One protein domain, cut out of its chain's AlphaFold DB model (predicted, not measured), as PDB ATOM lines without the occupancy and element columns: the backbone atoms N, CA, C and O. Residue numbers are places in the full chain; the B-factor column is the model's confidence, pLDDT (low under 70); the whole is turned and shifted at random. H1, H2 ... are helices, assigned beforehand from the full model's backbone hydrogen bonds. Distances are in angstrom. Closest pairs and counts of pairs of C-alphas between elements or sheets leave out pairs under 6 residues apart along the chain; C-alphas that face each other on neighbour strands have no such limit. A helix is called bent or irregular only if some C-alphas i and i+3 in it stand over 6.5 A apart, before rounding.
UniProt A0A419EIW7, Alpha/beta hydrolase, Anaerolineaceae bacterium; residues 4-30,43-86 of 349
ATOM      1  N   TYR A   4      22.907 -57.207  32.398       54.75
ATOM      2  CA  TYR A   4      23.545 -56.064  31.745       54.75
ATOM      3  C   TYR A   4      25.077 -56.078  31.838       54.75
ATOM      4  O   TYR A   4      25.754 -55.685  30.892       54.75
ATOM      5  N   PHE A   5      25.645 -56.566  32.943       61.66
ATOM      6  CA  PHE A   5      27.097 -56.635  33.114       61.66
ATOM      7  C   PHE A   5      27.738 -57.677  32.187       61.66
ATOM      8  O   PHE A   5      28.766 -57.413  31.568       61.66
ATOM      9  N   TYR A   6      27.115 -58.850  32.054       69.50
ATOM     10  CA  TYR A   6      27.604 -59.901  31.157       69.50
ATOM     11  C   TYR A   6      27.443 -59.514  29.683       69.50
ATOM     12  O   TYR A   6      28.325 -59.809  28.877       69.50
ATOM     13  N   TRP A   7      26.369 -58.797  29.348       67.00
ATOM     14  CA  TRP A   7      26.162 -58.223  28.018       67.00
ATOM     15  C   TRP A   7      27.231 -57.189  27.652       67.00
ATOM     16  O   TRP A   7      27.882 -57.325  26.619       67.00
ATOM     17  N   MET A   8      27.511 -56.241  28.551       71.12
ATOM     18  CA  MET A   8      28.577 -55.249  28.373       71.12
ATOM     19  C   MET A   8      29.947 -55.913  28.148       71.12
ATOM     20  O   MET A   8      30.721 -55.482  27.295       71.12
ATOM     21  N   ILE A   9      30.256 -56.994  28.874       73.69
ATOM     22  CA  ILE A   9      31.490 -57.765  28.651       73.69
ATOM     23  C   ILE A   9      31.491 -58.414  27.260       73.69
ATOM     24  O   ILE A   9      32.514 -58.376  26.574       73.69
ATOM     25  N   GLY A  10      30.365 -58.988  26.830       76.38
ATOM     26  CA  GLY A  10      30.209 -59.566  25.494       76.38
ATOM     27  C   GLY A  10      30.464 -58.550  24.374       76.38
ATOM     28  O   GLY A  10      31.222 -58.839  23.447       76.38
ATOM     29  N   GLU A  11      29.911 -57.342  24.500       75.44
ATOM     30  CA  GLU A  11      30.135 -56.223  23.572       75.44
ATOM     31  C   GLU A  11      31.614 -55.816  23.518       75.44
ATOM     32  O   GLU A  11      32.191 -55.707  22.433       75.44
ATOM     33  N   ILE A  12      32.261 -55.663  24.680       71.69
ATOM     34  CA  ILE A  12      33.688 -55.323  24.767       71.69
ATOM     35  C   ILE A  12      34.537 -56.387  24.060       71.69
ATOM     36  O   ILE A  12      35.444 -56.048  23.297       71.69
ATOM     37  N   ILE A  13      34.232 -57.673  24.258       78.69
ATOM     38  CA  ILE A  13      34.947 -58.775  23.602       78.69
ATOM     39  C   ILE A  13      34.756 -58.718  22.080       78.69
ATOM     40  O   ILE A  13      35.741 -58.801  21.345       78.69
ATOM     41  N   LEU A  14      33.526 -58.535  21.593       73.56
ATOM     42  CA  LEU A  14      33.235 -58.425  20.159       73.56
ATOM     43  C   LEU A  14      33.957 -57.234  19.516       73.56
ATOM     44  O   LEU A  14      34.565 -57.385  18.452       73.56
ATOM     45  N   MET A  15      33.966 -56.081  20.186       70.81
ATOM     46  CA  MET A  15      34.709 -54.902  19.740       70.81
ATOM     47  C   MET A  15      36.213 -55.184  19.672       70.81
ATOM     48  O   MET A  15      36.840 -54.919  18.643       70.81
ATOM     49  N   ILE A  16      36.798 -55.777  20.719       71.62
ATOM     50  CA  ILE A  16      38.222 -56.146  20.745       71.62
ATOM     51  C   ILE A  16      38.560 -57.094  19.590       71.62
ATOM     52  O   ILE A  16      39.571 -56.889  18.911       71.62
ATOM     53  N   LEU A  17      37.728 -58.106  19.328       75.19
ATOM     54  CA  LEU A  17      37.940 -59.066  18.242       75.19
ATOM     55  C   LEU A  17      37.867 -58.395  16.863       75.19
ATOM     56  O   LEU A  17      38.750 -58.614  16.026       75.19
ATOM     57  N   PHE A  18      36.875 -57.533  16.637       73.56
ATOM     58  CA  PHE A  18      36.714 -56.793  15.385       73.56
ATOM     59  C   PHE A  18      37.901 -55.857  15.111       73.56
ATOM     60  O   PHE A  18      38.488 -55.882  14.024       73.56
ATOM     61  N   PHE A  19      38.332 -55.085  16.111       68.94
ATOM     62  CA  PHE A  19      39.499 -54.211  15.983       68.94
ATOM     63  C   PHE A  19      40.800 -54.984  15.801       68.94
ATOM     64  O   PHE A  19      41.618 -54.612  14.957       68.94
ATOM     65  N   SER A  20      40.982 -56.082  16.536       72.75
ATOM     66  CA  SER A  20      42.140 -56.965  16.374       72.75
ATOM     67  C   SER A  20      42.212 -57.514  14.948       72.75
ATOM     68  O   SER A  20      43.289 -57.546  14.350       72.75
ATOM     69  N   PHE A  21      41.067 -57.861  14.350       75.38
ATOM     70  CA  PHE A  21      40.983 -58.298  12.959       75.38
ATOM     71  C   PHE A  21      41.341 -57.186  11.958       75.38
ATOM     72  O   PHE A  21      42.109 -57.432  11.020       75.38
ATOM     73  N   ILE A  22      40.852 -55.954  12.157       70.94
ATOM     74  CA  ILE A  22      41.209 -54.800  11.312       70.94
ATOM     75  C   ILE A  22      42.705 -54.491  11.421       70.94
ATOM     76  O   ILE A  22      43.380 -54.365  10.397       70.94
ATOM     77  N   ILE A  23      43.244 -54.411  12.640       71.44
ATOM     78  CA  ILE A  23      44.668 -54.163  12.893       71.44
ATOM     79  C   ILE A  23      45.511 -55.258  12.234       71.44
ATOM     80  O   ILE A  23      46.473 -54.948  11.531       71.44
ATOM     81  N   PHE A  24      45.120 -56.527  12.366       75.81
ATOM     82  CA  PHE A  24      45.791 -57.649  11.713       75.81
ATOM     83  C   PHE A  24      45.750 -57.549  10.180       75.81
ATOM     84  O   PHE A  24      46.769 -57.766   9.519       75.81
ATOM     85  N   ARG A  25      44.610 -57.169   9.585       74.50
ATOM     86  CA  ARG A  25      44.469 -56.932   8.134       74.50
ATOM     87  C   ARG A  25      45.353 -55.780   7.652       74.50
ATOM     88  O   ARG A  25      46.027 -55.928   6.630       74.50
ATOM     89  N   LEU A  26      45.381 -54.663   8.380       69.19
ATOM     90  CA  LEU A  26      46.232 -53.508   8.078       69.19
ATOM     91  C   LEU A  26      47.716 -53.861   8.207       69.19
ATOM     92  O   LEU A  26      48.498 -53.546   7.311       69.19
ATOM     93  N   TRP A  27      48.094 -54.581   9.265       72.50
ATOM     94  CA  TRP A  27      49.451 -55.080   9.474       72.50
ATOM     95  C   TRP A  27      49.880 -56.040   8.362       72.50
ATOM     96  O   TRP A  27      50.956 -55.879   7.786       72.50
ATOM     97  N   ARG A  28      49.020 -56.993   7.981       74.12
ATOM     98  CA  ARG A  28      49.286 -57.939   6.888       74.12
ATOM     99  C   ARG A  28      49.452 -57.215   5.550       74.12
ATOM    100  O   ARG A  28      50.392 -57.529   4.827       74.12
ATOM    101  N   LYS A  29      48.603 -56.221   5.251       67.56
ATOM    102  CA  LYS A  29      48.687 -55.387   4.036       67.56
ATOM    103  C   LYS A  29      49.951 -54.516   4.013       67.56
ATOM    104  O   LYS A  29      50.593 -54.396   2.975       67.56
ATOM    105  N   ALA A  30      50.348 -53.958   5.157       64.06
ATOM    106  CA  ALA A  30      51.605 -53.221   5.296       64.06
ATOM    107  C   ALA A  30      52.831 -54.134   5.122       64.06
ATOM    108  O   ALA A  30      53.835 -53.724   4.542       64.06
ATOM    109  N   VAL A  43      63.148 -32.285   2.487       85.69
ATOM    110  CA  VAL A  43      62.593 -32.205   3.851       85.69
ATOM    111  C   VAL A  43      61.102 -31.851   3.818       85.69
ATOM    112  O   VAL A  43      60.295 -32.530   4.450       85.69
ATOM    113  N   ASN A  44      60.712 -30.866   3.001       89.31
ATOM    114  CA  ASN A  44      59.311 -30.466   2.831       89.31
ATOM    115  C   ASN A  44      58.448 -31.596   2.252       89.31
ATOM    116  O   ASN A  44      57.318 -31.796   2.697       89.31
ATOM    117  N   GLY A  45      58.982 -32.378   1.307       86.12
ATOM    118  CA  GLY A  45      58.285 -33.534   0.749       86.12
ATOM    119  C   GLY A  45      58.055 -34.632   1.790       86.12
ATOM    120  O   GLY A  45      56.956 -35.185   1.865       86.12
ATOM    121  N   LYS A  46      59.047 -34.906   2.648       84.19
ATOM    122  CA  LYS A  46      58.902 -35.850   3.769       84.19
ATOM    123  C   LYS A  46      57.859 -35.364   4.773       84.19
ATOM    124  O   LYS A  46      56.968 -36.139   5.114       84.19
ATOM    125  N   ILE A  47      57.919 -34.095   5.191       86.88
ATOM    126  CA  ILE A  47      56.928 -33.491   6.100       86.88
ATOM    127  C   ILE A  47      55.523 -33.650   5.512       86.88
ATOM    128  O   ILE A  47      54.653 -34.225   6.157       86.88
ATOM    129  N   PHE A  48      55.315 -33.244   4.257       85.62
ATOM    130  CA  PHE A  48      54.021 -33.378   3.589       85.62
ATOM    131  C   PHE A  48      53.542 -34.839   3.503       85.62
ATOM    132  O   PHE A  48      52.375 -35.127   3.783       85.62
ATOM    133  N   HIS A  49      54.435 -35.778   3.164       82.19
ATOM    134  CA  HIS A  49      54.125 -37.208   3.115       82.19
ATOM    135  C   HIS A  49      53.651 -37.737   4.478       82.19
ATOM    136  O   HIS A  49      52.602 -38.386   4.556       82.19
ATOM    137  N   TYR A  50      54.390 -37.447   5.556       82.31
ATOM    138  CA  TYR A  50      54.031 -37.891   6.903       82.31
ATOM    139  C   TYR A  50      52.759 -37.213   7.409       82.31
ATOM    140  O   TYR A  50      51.883 -37.915   7.906       82.31
ATOM    141  N   THR A  51      52.586 -35.906   7.196       86.00
ATOM    142  CA  THR A  51      51.357 -35.186   7.564       86.00
ATOM    143  C   THR A  51      50.136 -35.795   6.878       86.00
ATOM    144  O   THR A  51      49.165 -36.143   7.544       86.00
ATOM    145  N   LYS A  52      50.189 -36.035   5.561       86.00
ATOM    146  CA  LYS A  52      49.085 -36.669   4.821       86.00
ATOM    147  C   LYS A  52      48.792 -38.086   5.319       86.00
ATOM    148  O   LYS A  52      47.632 -38.493   5.377       86.00
ATOM    149  N   ARG A  53      49.826 -38.857   5.672       79.00
ATOM    150  CA  ARG A  53      49.669 -40.206   6.231       79.00
ATOM    151  C   ARG A  53      49.036 -40.173   7.624       79.00
ATOM    152  O   ARG A  53      48.133 -40.965   7.871       79.00
ATOM    153  N   ILE A  54      49.466 -39.258   8.491       78.56
ATOM    154  CA  ILE A  54      48.896 -39.057   9.829       78.56
ATOM    155  C   ILE A  54      47.428 -38.640   9.712       78.56
ATOM    156  O   ILE A  54      46.580 -39.301  10.295       78.56
ATOM    157  N   LEU A  55      47.105 -37.639   8.886       85.12
ATOM    158  CA  LEU A  55      45.721 -37.203   8.664       85.12
ATOM    159  C   LEU A  55      44.825 -38.336   8.147       85.12
ATOM    160  O   LEU A  55      43.687 -38.464   8.584       85.12
ATOM    161  N   ARG A  56      45.334 -39.207   7.263       81.00
ATOM    162  CA  ARG A  56      44.598 -40.399   6.803       81.00
ATOM    163  C   ARG A  56      44.352 -41.409   7.920       81.00
ATOM    164  O   ARG A  56      43.267 -41.974   7.980       81.00
ATOM    165  N   LEU A  57      45.343 -41.654   8.777       76.94
ATOM    166  CA  LEU A  57      45.194 -42.567   9.912       76.94
ATOM    167  C   LEU A  57      44.224 -42.007  10.956       76.94
ATOM    168  O   LEU A  57      43.367 -42.746  11.426       76.94
ATOM    169  N   LEU A  58      44.317 -40.710  11.259       77.50
ATOM    170  CA  LEU A  58      43.384 -40.017  12.148       77.50
ATOM    171  C   LEU A  58      41.964 -40.034  11.577       77.50
ATOM    172  O   LEU A  58      41.039 -40.412  12.283       77.50
ATOM    173  N   GLY A  59      41.795 -39.714  10.291       83.06
ATOM    174  CA  GLY A  59      40.496 -39.764   9.621       83.06
ATOM    175  C   GLY A  59      39.892 -41.170   9.597       83.06
ATOM    176  O   GLY A  59      38.707 -41.331   9.863       83.06
ATOM    177  N   PHE A  60      40.702 -42.202   9.347       82.94
ATOM    178  CA  PHE A  60      40.248 -43.595   9.398       82.94
ATOM    179  C   PHE A  60      39.870 -44.033  10.820       82.94
ATOM    180  O   PHE A  60      38.823 -44.647  11.011       82.94
ATOM    181  N   GLY A  61      40.689 -43.691  11.818       79.00
ATOM    182  CA  GLY A  61      40.389 -43.963  13.224       79.00
ATOM    183  C   GLY A  61      39.106 -43.268  13.682       79.00
ATOM    184  O   GLY A  61      38.258 -43.903  14.301       79.00
ATOM    185  N   PHE A  62      38.923 -42.003  13.300       81.25
ATOM    186  CA  PHE A  62      37.711 -41.237  13.580       81.25
ATOM    187  C   PHE A  62      36.473 -41.837  12.899       81.25
ATOM    188  O   PHE A  62      35.436 -41.976  13.537       81.25
ATOM    189  N   ALA A  63      36.583 -42.274  11.641       83.62
ATOM    190  CA  ALA A  63      35.487 -42.945  10.943       83.62
ATOM    191  C   ALA A  63      35.077 -44.265  11.621       83.62
ATOM    192  O   ALA A  63      33.885 -44.534  11.750       83.62
ATOM    193  N   ILE A  64      36.039 -45.071  12.093       85.19
ATOM    194  CA  ILE A  64      35.722 -46.292  12.851       85.19
ATOM    195  C   ILE A  64      35.054 -45.948  14.183       85.19
ATOM    196  O   ILE A  64      34.070 -46.587  14.547       85.19
ATOM    197  N   PHE A  65      35.570 -44.945  14.896       83.06
ATOM    198  CA  PHE A  65      34.967 -44.481  16.141       83.06
ATOM    199  C   PHE A  65      33.493 -44.101  15.933       83.06
ATOM    200  O   PHE A  65      32.633 -44.650  16.612       83.06
ATOM    201  N   LEU A  66      33.191 -43.270  14.927       85.62
ATOM    202  CA  LEU A  66      31.814 -42.892  14.593       85.62
ATOM    203  C   LEU A  66      30.940 -44.094  14.213       85.62
ATOM    204  O   LEU A  66      29.800 -44.178  14.660       85.62
ATOM    205  N   ALA A  67      31.462 -45.033  13.416       85.56
ATOM    206  CA  ALA A  67      30.718 -46.228  13.018       85.56
ATOM    207  C   ALA A  67      30.339 -47.101  14.224       85.56
ATOM    208  O   ALA A  67      29.237 -47.638  14.276       85.56
ATOM    209  N   ILE A  68      31.232 -47.216  15.205       85.94
ATOM    210  CA  ILE A  68      30.982 -47.976  16.432       85.94
ATOM    211  C   ILE A  68      30.004 -47.250  17.339       85.94
ATOM    212  O   ILE A  68      29.092 -47.883  17.858       85.94
ATOM    213  N   THR A  69      30.151 -45.936  17.511       84.94
ATOM    214  CA  THR A  69      29.186 -45.141  18.276       84.94
ATOM    215  C   THR A  69      27.786 -45.263  17.679       84.94
ATOM    216  O   THR A  69      26.834 -45.481  18.420       84.94
ATOM    217  N   LEU A  70      27.664 -45.196  16.350       86.81
ATOM    218  CA  LEU A  70      26.390 -45.391  15.661       86.81
ATOM    219  C   LEU A  70      25.855 -46.818  15.835       86.81
ATOM    220  O   LEU A  70      24.672 -46.987  16.104       86.81
ATOM    221  N   PHE A  71      26.713 -47.836  15.715       88.69
ATOM    222  CA  PHE A  71      26.321 -49.229  15.935       88.69
ATOM    223  C   PHE A  71      25.775 -49.446  17.350       88.69
ATOM    224  O   PHE A  71      24.691 -49.998  17.489       88.69
ATOM    225  N   ILE A  72      26.482 -48.959  18.375       87.38
ATOM    226  CA  ILE A  72      26.039 -49.047  19.773       87.38
ATOM    227  C   ILE A  72      24.724 -48.286  19.960       87.38
ATOM    228  O   ILE A  72      23.817 -48.799  20.598       87.38
ATOM    229  N   ALA A  73      24.576 -47.088  19.386       86.75
ATOM    230  CA  ALA A  73      23.329 -46.332  19.490       86.75
ATOM    231  C   ALA A  73      22.137 -47.104  18.892       86.75
ATOM    232  O   ALA A  73      21.111 -47.240  19.548       86.75
ATOM    233  N   ILE A  74      22.295 -47.667  17.688       89.31
ATOM    234  CA  ILE A  74      21.258 -48.469  17.021       89.31
ATOM    235  C   ILE A  74      20.946 -49.742  17.815       89.31
ATOM    236  O   ILE A  74      19.780 -50.080  17.990       89.31
ATOM    237  N   GLU A  75      21.970 -50.450  18.289       90.56
ATOM    238  CA  GLU A  75      21.821 -51.678  19.074       90.56
ATOM    239  C   GLU A  75      21.094 -51.414  20.399       90.56
ATOM    240  O   GLU A  75      20.149 -52.131  20.730       90.56
ATOM    241  N   ARG A  76      21.437 -50.325  21.097       89.12
ATOM    242  CA  ARG A  76      20.745 -49.882  22.314       89.12
ATOM    243  C   ARG A  76      19.296 -49.480  22.052       89.12
ATOM    244  O   ARG A  76      18.433 -49.887  22.822       89.12
ATOM    245  N   SER A  77      19.022 -48.732  20.981       90.38
ATOM    246  CA  SER A  77      17.649 -48.383  20.587       90.38
ATOM    247  C   SER A  77      16.831 -49.624  20.242       90.38
ATOM    248  O   SER A  77      15.713 -49.764  20.721       90.38
ATOM    249  N   ALA A  78      17.403 -50.567  19.489       91.75
ATOM    250  CA  ALA A  78      16.733 -51.824  19.183       91.75
ATOM    251  C   ALA A  78      16.408 -52.590  20.472       91.75
ATOM    252  O   ALA A  78      15.269 -53.004  20.660       91.75
ATOM    253  N   LEU A  79      17.372 -52.736  21.387       91.81
ATOM    254  CA  LEU A  79      17.147 -53.402  22.671       91.81
ATOM    255  C   LEU A  79      16.051 -52.716  23.500       91.81
ATOM    256  O   LEU A  79      15.218 -53.415  24.071       91.81
ATOM    257  N   SER A  80      16.029 -51.380  23.543       89.94
ATOM    258  CA  SER A  80      14.965 -50.610  24.204       89.94
ATOM    259  C   SER A  80      13.602 -50.942  23.595       89.94
ATOM    260  O   SER A  80      12.741 -51.410  24.332       89.94
ATOM    261  N   VAL A  81      13.450 -50.903  22.267       93.19
ATOM    262  CA  VAL A  81      12.203 -51.298  21.586       93.19
ATOM    263  C   VAL A  81      11.811 -52.747  21.905       93.19
ATOM    264  O   VAL A  81      10.644 -53.032  22.160       93.19
ATOM    265  N   PHE A  82      12.759 -53.689  21.941       92.56
ATOM    266  CA  PHE A  82      12.471 -55.085  22.307       92.56
ATOM    267  C   PHE A  82      11.970 -55.236  23.749       92.56
ATOM    268  O   PHE A  82      11.103 -56.071  23.999       92.56
ATOM    269  N   LEU A  83      12.533 -54.481  24.691       91.69
ATOM    270  CA  LEU A  83      12.166 -54.547  26.107       91.69
ATOM    271  C   LEU A  83      10.867 -53.795  26.398       91.69
ATOM    272  O   LEU A  83      10.047 -54.261  27.186       91.69
ATOM    273  N   GLU A  84      10.676 -52.652  25.752       91.38
ATOM    274  CA  GLU A  84       9.460 -51.851  25.823       91.38
ATOM    275  C   GLU A  84       8.293 -52.665  25.245       91.38
ATOM    276  O   GLU A  84       7.343 -52.980  25.956       91.38
ATOM    277  N   THR A  85       8.401 -53.188  24.026       95.56
ATOM    278  CA  THR A  85       7.305 -53.973  23.423       95.56
ATOM    279  C   THR A  85       7.006 -55.309  24.111       95.56
ATOM    280  O   THR A  85       5.964 -55.902  23.844       95.56
ATOM    281  N   ALA A  86       7.869 -55.819  24.997       96.25
ATOM    282  CA  ALA A  86       7.620 -57.084  25.691       96.25
ATOM    283  C   ALA A  86       6.349 -57.015  26.564       96.25
ATOM    284  O   ALA A  86       6.107 -55.971  27.160       96.25
TER     285      ALA A  86
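Overview. This is residues 4 to 30 and 43 to 86 of the 349 residues of the protein "Alpha/beta hydrolase" of Anaerolineaceae bacterium (UniProt A0A419EIW7). Two nearly straight helices make up the picture: H2, the longer, makes the long axis of a rod, and the shorter H1 runs back over it at a slant, with a gap between the two. The printed part has 71 residues with two named helices, H1 then H2 along the chain, and no named strand; the class is all helix. The whole is extended, with a radius of gyration of the C-alphas of 17.9 A, and the C-alphas span 64 by 21 by 18 A.

Along the chain. Find C-alpha 4 at (23.545, -56.064, 31.745), where H1, residues 4 to 30, begins; from there the helix runs 38.7 A to C-alpha 30 at (51.605, -53.221, 5.296), with x rising and z falling. H2, residues 43 to 84, begins at C-alpha 43 at (62.593, -32.205, 3.851) and runs 60.8 A to C-alpha 84 at (9.460, -51.851, 25.823), with x falling and z rising. Neither helix is bent.

Arrangement. H1 and H2 are apart: no C-alpha of the one is within 8 A of the other. Look at residues 4 to 10 and 20 to 30 of H1, and at residues 43 to 63 and 73 to 86, of which 73 to 84 belong to H2: these stretches stand free. In H1 and H2 every O i to N i+4 pair is within hydrogen-bond range.

Size, cuts and confidence. The two C-alphas farthest apart are those of Val 43 and Ala 86, at 64.2 A. Residues 31 to 42 are not printed; across this cut, which lies in the link from H1 to H2, C-alphas 30 and 43 are 23.8 A apart. The mean pLDDT of the printed part is 80.5; look for values under 70 at residues 4 to 7, 19, 26 and 29 to 30.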